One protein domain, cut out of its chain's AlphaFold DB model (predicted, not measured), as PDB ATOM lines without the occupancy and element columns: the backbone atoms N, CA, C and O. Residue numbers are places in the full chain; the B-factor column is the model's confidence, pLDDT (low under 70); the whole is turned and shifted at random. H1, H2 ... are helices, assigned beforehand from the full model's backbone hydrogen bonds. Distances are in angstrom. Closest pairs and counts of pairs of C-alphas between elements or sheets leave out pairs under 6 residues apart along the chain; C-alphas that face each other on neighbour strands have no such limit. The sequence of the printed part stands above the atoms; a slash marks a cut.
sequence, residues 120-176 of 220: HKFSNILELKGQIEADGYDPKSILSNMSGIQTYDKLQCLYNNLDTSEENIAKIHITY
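Overview. This is residues 120 to 176 of the 220 residues of an uncharacterized protein of Candidatus Pacearchaeota archaeon (UniProt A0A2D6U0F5). Helix H3 stands in the middle of this small domain, with H4 crossing it at about a right angle on one side and H1 and the short H2 on the other side, less closely set. The longest axis runs from H1 and H2 past H3 to H4. The printed part has 57 residues, with four named helices in the order H1, H2, H3, H4 along the chain and no named strand; its class is all helix. It is compact, with a radius of gyration of the C-alphas of 10.6 A, and spans 27 by 20 by 18 A.

Arrangement. H4, residues 166 to 175, and H1, residues 125 to 134, are the longest helices, with 10 residues each, and they are apart. H4 touches H3, residues 152 to 159, with 8 pairs of C-alphas within 8 A; the closest C-alphas are those of Asp 153 and Ile 169, 6.2 A apart. The lines of H3 and H4 stand at 88 degrees, about perpendicular, and their centres are 9.8 A apart. H3 and H1 are near each other, with 8 pairs of C-alphas within 10 A but no pair within 8 A. H3 is close to but not clearly touching H2, residues 139 to 143; their closest C-alphas, those of Ile 142 and Leu 158, are 7.0 A apart. H1 and H2 only just touch, with 3 pairs of C-alphas within 8 A, and only at the corner by their link; the closest C-alphas are those of Lys 129 and Pro 139, 5.6 A apart. H2 and H4 are apart. In H1, H2, H3 and H4 every pair of O i and N i+4 is within hydrogen-bond range.

Along the chain. H1 begins at C-alpha 125, at (51.282, 97.415, 124.342), and measures 14.1 A from first to last C-alpha. H4 measures 14.2 A and ends at C-alpha 175, at (40.427, 119.019, 114.893). Between them in the chain come H2, 5.8 A long, and H3, 10.4 A long, which begins at C-alpha 152, at (45.373, 108.464, 122.250).

Size, cuts and confidence. The two C-alphas farthest apart are those of Leu 126 in H1 and Glu 167 in H4, 28.0 A. The first and last printed C-alphas, those of His 120 and Tyr 176, are 14.0 A apart. The printed part has no cut. The link from H1 to H2, 4 residues, is tight; those from H2 to H3, 8 residues, and from H3 to H4, 6 residues, are short, and no link is long. The mean pLDDT of the printed part is 86.2, and residues 147 to 149, between H2 and H3, are under 70 in this predicted model.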
ATOM      1  N   HIS A 120      43.158 109.355 127.070       87.81
ATOM      2  CA  HIS A 120      43.179 107.951 127.493       87.81
ATOM      3  C   HIS A 120      44.585 107.383 127.331       87.81
ATOM      4  O   HIS A 120      45.122 107.331 126.220       87.81
ATOM      5  N   LYS A 121      45.166 106.933 128.440       88.38
ATOM      6  CA  LYS A 121      46.473 106.286 128.459       88.38
ATOM      7  C   LYS A 121      46.302 104.781 128.300       88.38
ATOM      8  O   LYS A 121      45.604 104.141 129.083       88.38
ATOM      9  N   PHE A 122      46.977 104.202 127.312       87.00
ATOM     10  CA  PHE A 122      46.948 102.753 127.121       87.00
ATOM     11  C   PHE A 122      47.650 102.045 128.280       87.00
ATOM     12  O   PHE A 122      48.743 102.425 128.686       87.00
ATOM     13  N   SER A 123      47.057 100.983 128.814       82.88
ATOM     14  CA  SER A 123      47.609 100.291 129.985       82.88
ATOM     15  C   SER A 123      48.842  99.458 129.629       82.88
ATOM     16  O   SER A 123      49.711  99.223 130.465       82.88
ATOM     17  N   ASN A 124      48.898  98.955 128.393       84.38
ATOM     18  CA  ASN A 124      49.975  98.113 127.887       84.38
ATOM     19  C   ASN A 124      50.019  98.118 126.347       84.38
ATOM     20  O   ASN A 124      49.130  98.643 125.675       84.38
ATOM     21  N   ILE A 125      51.056  97.487 125.791       85.25
ATOM     22  CA  ILE A 125      51.282  97.415 124.342       85.25
ATOM     23  C   ILE A 125      50.184  96.649 123.588       85.25
ATOM     24  O   ILE A 125      49.950  96.936 122.420       85.25
ATOM     25  N   LEU A 126      49.510  95.680 124.222       85.25
ATOM     26  CA  LEU A 126      48.433  94.918 123.579       85.25
ATOM     27  C   LEU A 126      47.185  95.781 123.400       85.25
ATOM     28  O   LEU A 126      46.568  95.735 122.343       85.25
ATOM     29  N   GLU A 127      46.846  96.599 124.398       84.75
ATOM     30  CA  GLU A 127      45.744  97.561 124.301       84.75
ATOM     31  C   GLU A 127      46.008  98.588 123.197       84.75
ATOM     32  O   GLU A 127      45.136  98.840 122.369       84.75
ATOM     33  N   LEU A 128      47.234  99.116 123.134       87.38
ATOM     34  CA  LEU A 128      47.645 100.031 122.071       87.38
ATOM     35  C   LEU A 128      47.561  99.368 120.685       87.38
ATOM     36  O   LEU A 128      46.997  99.958 119.770       87.38
ATOM     37  N   LYS A 129      48.059  98.133 120.527       87.88
ATOM     38  CA  LYS A 129      47.936  97.371 119.268       87.88
ATOM     39  C   LYS A 129      46.483  97.211 118.840       87.88
ATOM     40  O   LYS A 129      46.160  97.540 117.705       87.88
ATOM     41  N   GLY A 130      45.624  96.765 119.756       84.50
ATOM     42  CA  GLY A 130      44.204  96.573 119.472       84.50
ATOM     43  C   GLY A 130      43.507  97.873 119.070       84.50
ATOM     44  O   GLY A 130      42.687  97.859 118.160       84.50
ATOM     45  N   GLN A 131      43.865  99.007 119.688       86.44
ATOM     46  CA  GLN A 131      43.344 100.311 119.271       86.44
ATOM     47  C   GLN A 131      43.803 100.676 117.852       86.44
ATOM     48  O   GLN A 131      42.982 101.111 117.052       86.44
ATOM     49  N   ILE A 132      45.079 100.446 117.516       87.38
ATOM     50  CA  ILE A 132      45.614 100.728 116.176       87.38
ATOM     51  C   ILE A 132      44.899  99.921 115.090       87.38
ATOM     52  O   ILE A 132      44.502 100.487 114.071       87.38
ATOM     53  N   GLU A 133      44.682  98.630 115.330       85.50
ATOM     54  CA  GLU A 133      43.939  97.760 114.410       85.50
ATOM     55  C   GLU A 133      42.481  98.210 114.275       85.50
ATOM     56  O   GLU A 133      41.960  98.288 113.163       85.50
ATOM     57  N   ALA A 134      41.831  98.556 115.390       79.75
ATOM     58  CA  ALA A 134      40.444  99.017 115.401       79.75
ATOM     59  C   ALA A 134      40.245 100.346 114.652       79.75
ATOM     60  O   ALA A 134      39.172 100.583 114.094       79.75
ATOM     61  N   ASP A 135      41.268 101.201 114.618       81.88
ATOM     62  CA  ASP A 135      41.269 102.437 113.833       81.88
ATOM     63  C   ASP A 135      41.666 102.216 112.359       81.88
ATOM     64  O   ASP A 135      41.609 103.156 111.568       81.88
ATOM     65  N   GLY A 136      42.004 100.982 111.967       82.94
ATOM     66  CA  GLY A 136      42.267 100.586 110.580       82.94
ATOM     67  C   GLY A 136      43.717 100.752 110.120       82.94
ATOM     68  O   GLY A 136      43.973 100.750 108.916       82.94
ATOM     69  N   TYR A 137      44.663 100.894 111.048       86.44
ATOM     70  CA  TYR A 137      46.089 101.047 110.752       86.44
ATOM     71  C   TYR A 137      46.863  99.753 111.043       86.44
ATOM     72  O   TYR A 137      46.436  98.924 111.845       86.44
ATOM     73  N   ASP A 138      48.035  99.585 110.421       88.31
ATOM     74  CA  ASP A 138      48.966  98.498 110.758       88.31
ATOM     75  C   ASP A 138      49.735  98.841 112.048       88.31
ATOM     76  O   ASP A 138      50.502  99.809 112.068       88.31
ATOM     77  N   PRO A 139      49.612  98.050 113.132       89.38
ATOM     78  CA  PRO A 139      50.365  98.296 114.356       89.38
ATOM     79  C   PRO A 139      51.874  98.298 114.161       89.38
ATOM     80  O   PRO A 139      52.566  99.011 114.882       89.38
ATOM     81  N   LYS A 140      52.418  97.510 113.225       88.12
ATOM     82  CA  LYS A 140      53.874  97.415 113.057       88.12
ATOM     83  C   LYS A 140      54.481  98.735 112.597       88.12
ATOM     84  O   LYS A 140      55.519  99.118 113.130       88.12
ATOM     85  N   SER A 141      53.834  99.422 111.654       85.88
ATOM     86  CA  SER A 141      54.323 100.688 111.096       85.88
ATOM     87  C   SER A 141      54.228 101.847 112.089       85.88
ATOM     88  O   SER A 141      55.077 102.735 112.092       85.88
ATOM     89  N   ILE A 142      53.220 101.829 112.961       86.62
ATOM     90  CA  ILE A 142      53.017 102.873 113.968       86.62
ATOM     91  C   ILE A 142      53.918 102.640 115.185       86.62
ATOM     92  O   ILE A 142      54.595 103.559 115.643       86.62
ATOM     93  N   LEU A 143      53.991 101.403 115.685       85.69
ATOM     94  CA  LEU A 143      54.765 101.079 116.884       85.69
ATOM     95  C   LEU A 143      56.276 101.233 116.696       85.69
ATOM     96  O   LEU A 143      56.962 101.514 117.676       85.69
ATOM     97  N   SER A 144      56.803 101.086 115.475       81.00
ATOM     98  CA  SER A 144      58.227 101.337 115.204       81.00
ATOM     99  C   SER A 144      58.636 102.790 115.459       81.00
ATOM    100  O   SER A 144      59.804 103.050 115.730       81.00
ATOM    101  N   ASN A 145      57.676 103.716 115.410       72.81
ATOM    102  CA  ASN A 145      57.885 105.149 115.607       72.81
ATOM    103  C   ASN A 145      57.484 105.618 117.020       72.81
ATOM    104  O   ASN A 145      57.489 106.816 117.296       72.81
ATOM    105  N   MET A 146      57.129 104.696 117.926       76.25
ATOM    106  CA  MET A 146      56.665 105.010 119.281       76.25
ATOM    107  C   MET A 146      57.679 104.599 120.346       76.25
ATOM    108  O   MET A 146      58.086 103.442 120.429       76.25
ATOM    109  N   SER A 147      58.000 105.518 121.257       67.62
ATOM    110  CA  SER A 147      58.714 105.199 122.496       67.62
ATOM    111  C   SER A 147      57.753 105.181 123.689       67.62
ATOM    112  O   SER A 147      57.210 106.220 124.058       67.62
ATOM    113  N   GLY A 148      57.567 104.025 124.330       67.25
ATOM    114  CA  GLY A 148      56.819 103.898 125.590       67.25
ATOM    115  C   GLY A 148      55.288 103.920 125.469       67.25
ATOM    116  O   GLY A 148      54.717 103.860 124.383       67.25
ATOM    117  N   ILE A 149      54.619 103.960 126.625       65.25
ATOM    118  CA  ILE A 149      53.154 104.014 126.731       65.25
ATOM    119  C   ILE A 149      52.666 105.421 126.365       65.25
ATOM    120  O   ILE A 149      53.055 106.392 127.013       65.25
ATOM    121  N   GLN A 150      51.790 105.513 125.365       80.00
ATOM    122  CA  GLN A 150      51.258 106.776 124.849       80.00
ATOM    123  C   GLN A 150      49.789 106.995 125.238       80.00
ATOM    124  O   GLN A 150      49.099 106.084 125.702       80.00
ATOM    125  N   THR A 151      49.336 108.229 125.072       90.25
ATOM    126  CA  THR A 151      47.925 108.625 125.094       90.25
ATOM    127  C   THR A 151      47.344 108.574 123.681       90.25
ATOM    128  O   THR A 151      48.087 108.500 122.694       90.25
ATOM    129  N   TYR A 152      46.019 108.574 123.556       90.81
ATOM    130  CA  TYR A 152      45.373 108.464 122.250       90.81
ATOM    131  C   TYR A 152      45.564 109.705 121.364       90.81
ATOM    132  O   TYR A 152      45.706 109.558 120.159       90.81
ATOM    133  N   ASP A 153      45.655 110.917 121.914       92.06
ATOM    134  CA  ASP A 153      46.012 112.123 121.147       92.06
ATOM    135  C   ASP A 153      47.386 112.028 120.478       92.06
ATOM    136  O   ASP A 153      47.535 112.371 119.309       92.06
ATOM    137  N   LYS A 154      48.382 111.490 121.180       91.31
ATOM    138  CA  LYS A 154      49.710 111.237 120.621       91.31
ATOM    139  C   LYS A 154      49.656 110.180 119.531       91.31
ATOM    140  O   LYS A 154      50.349 110.304 118.527       91.31
ATOM    141  N   LEU A 155      48.805 109.168 119.697       91.38
ATOM    142  CA  LEU A 155      48.550 108.190 118.646       91.38
ATOM    143  C   LEU A 155      47.898 108.839 117.412       91.38
ATOM    144  O   LEU A 155      48.305 108.556 116.289       91.38
ATOM    145  N   GLN A 156      46.961 109.768 117.614       91.12
ATOM    146  CA  GLN A 156      46.366 110.554 116.534       91.12
ATOM    147  C   GLN A 156      47.401 111.435 115.820       91.12
ATOM    148  O   GLN A 156      47.359 111.507 114.595       91.12
ATOM    149  N   CYS A 157      48.363 112.049 116.522       90.81
ATOM    150  CA  CYS A 157      49.478 112.740 115.857       90.81
ATOM    151  C   CYS A 157      50.204 111.801 114.881       90.81
ATOM    152  O   CYS A 157      50.391 112.149 113.717       90.81
ATOM    153  N   LEU A 158      50.525 110.581 115.319       90.19
ATOM    154  CA  LEU A 158      51.236 109.599 114.494       90.19
ATOM    155  C   LEU A 158      50.421 109.143 113.280       90.19
ATOM    156  O   LEU A 158      50.976 109.040 112.189       90.19
ATOM    157  N   TYR A 159      49.109 108.938 113.426       90.19
ATOM    158  CA  TYR A 159      48.225 108.650 112.287       90.19
ATOM    159  C   TYR A 159      48.228 109.757 111.233       90.19
ATOM    160  O   TYR A 159      48.059 109.484 110.047       90.19
ATOM    161  N   ASN A 160      48.459 110.998 111.657       89.00
ATOM    162  CA  ASN A 160      48.529 112.162 110.784       89.00
ATOM    163  C   ASN A 160      49.964 112.486 110.325       89.00
ATOM    164  O   ASN A 160      50.182 113.541 109.733       89.00
ATOM    165  N   ASN A 161      50.939 111.599 110.567       89.88
ATOM    166  CA  ASN A 161      52.364 111.821 110.287       89.88
ATOM    167  C   ASN A 161      52.925 113.097 110.950       89.88
ATOM    168  O   ASN A 161      53.768 113.786 110.377       89.88
ATOM    169  N   LEU A 162      52.445 113.417 112.153       89.88
ATOM    170  CA  LEU A 162      52.904 114.533 112.977       89.88
ATOM    171  C   LEU A 162      53.766 114.025 114.136       89.88
ATOM    172  O   LEU A 162      53.568 112.916 114.639       89.88
ATOM    173  N   ASP A 163      54.687 114.865 114.608       89.69
ATOM    174  CA  ASP A 163      55.359 114.625 115.883       89.69
ATOM    175  C   ASP A 163      54.403 114.845 117.075       89.69
ATOM    176  O   ASP A 163      53.312 115.410 116.950       89.69
ATOM    177  N   THR A 164      54.803 114.390 118.263       90.12
ATOM    178  CA  THR A 164      53.996 114.521 119.488       90.12
ATOM    179  C   THR A 164      54.319 115.803 120.263       90.12
ATOM    180  O   THR A 164      54.374 115.776 121.495       90.12
ATOM    181  N   SER A 165      54.604 116.904 119.562       91.31
ATOM    182  CA  SER A 165      54.811 118.221 120.175       91.31
ATOM    183  C   SER A 165      53.512 118.767 120.781       91.31
ATOM    184  O   SER A 165      52.412 118.410 120.352       91.31
ATOM    185  N   GLU A 166      53.620 119.654 121.775       91.69
ATOM    186  CA  GLU A 166      52.449 120.272 122.422       91.69
ATOM    187  C   GLU A 166      51.557 121.016 121.417       91.69
ATOM    188  O   GLU A 166      50.332 120.933 121.494       91.69
ATOM    189  N   GLU A 167      52.160 121.684 120.428       94.38
ATOM    190  CA  GLU A 167      51.436 122.386 119.365       94.38
ATOM    191  C   GLU A 167      50.582 121.424 118.524       94.38
ATOM    192  O   GLU A 167      49.408 121.693 118.262       94.38
ATOM    193  N   ASN A 168      51.145 120.284 118.114       92.81
ATOM    194  CA  ASN A 168      50.421 119.312 117.298       92.81
ATOM    195  C   ASN A 168      49.354 118.566 118.102       92.81
ATOM    196  O   ASN A 168      48.262 118.338 117.584       92.81
ATOM    197  N   ILE A 169      49.603 118.276 119.381       92.06
ATOM    198  CA  ILE A 169      48.578 117.730 120.282       92.06
ATOM    199  C   ILE A 169      47.406 118.712 120.423       92.06
ATOM    200  O   ILE A 169      46.250 118.310 120.289       92.06
ATOM    201  N   ALA A 170      47.681 120.007 120.613       91.38
ATOM    202  CA  ALA A 170      46.637 121.028 120.680       91.38
ATOM    203  C   ALA A 170      45.827 121.109 119.374       91.38
ATOM    204  O   ALA A 170      44.600 121.225 119.418       91.38
ATOM    205  N   LYS A 171      46.482 120.977 118.210       90.81
ATOM    206  CA  LYS A 171      45.785 120.871 116.916       90.81
ATOM    207  C   LYS A 171      44.863 119.656 116.881       90.81
ATOM    208  O   LYS A 171      43.700 119.828 116.539       90.81
ATOM    209  N   ILE A 172      45.330 118.475 117.300       91.44
ATOM    210  CA  ILE A 172      44.490 117.270 117.391       91.44
ATOM    211  C   ILE A 172      43.263 117.520 118.271       91.44
ATOM    212  O   ILE A 172      42.159 117.166 117.870       91.44
ATOM    213  N   HIS A 173      43.413 118.152 119.437       90.12
ATOM    214  CA  HIS A 173      42.280 118.427 120.332       90.12
ATOM    215  C   HIS A 173      41.224 119.339 119.687       90.12
ATOM    216  O   HIS A 173      40.037 119.170 119.950       90.12
ATOM    217  N   ILE A 174      41.641 120.265 118.818       85.38
ATOM    218  CA  ILE A 174      40.740 121.151 118.066       85.38
ATOM    219  C   ILE A 174      40.092 120.416 116.888       85.38
ATOM    220  O   ILE A 174      38.909 120.612 116.605       85.38
ATOM    221  N   THR A 175      40.863 119.601 116.166       83.56
ATOM    222  CA  THR A 175      40.427 119.019 114.893       83.56
ATOM    223  C   THR A 175      39.770 117.658 115.033       83.56
ATOM    224  O   THR A 175      39.133 117.239 114.073       83.56
ATOM    225  N   TYR A 176      39.921 116.956 116.162       80.50
ATOM    226  CA  TYR A 176      39.361 115.621 116.362       80.50
ATOM    227  C   TYR A 176      37.827 115.696 116.362       80.50
ATOM    228  O   TYR A 176      37.220 116.139 117.344       80.50
TER     229      TYR A 176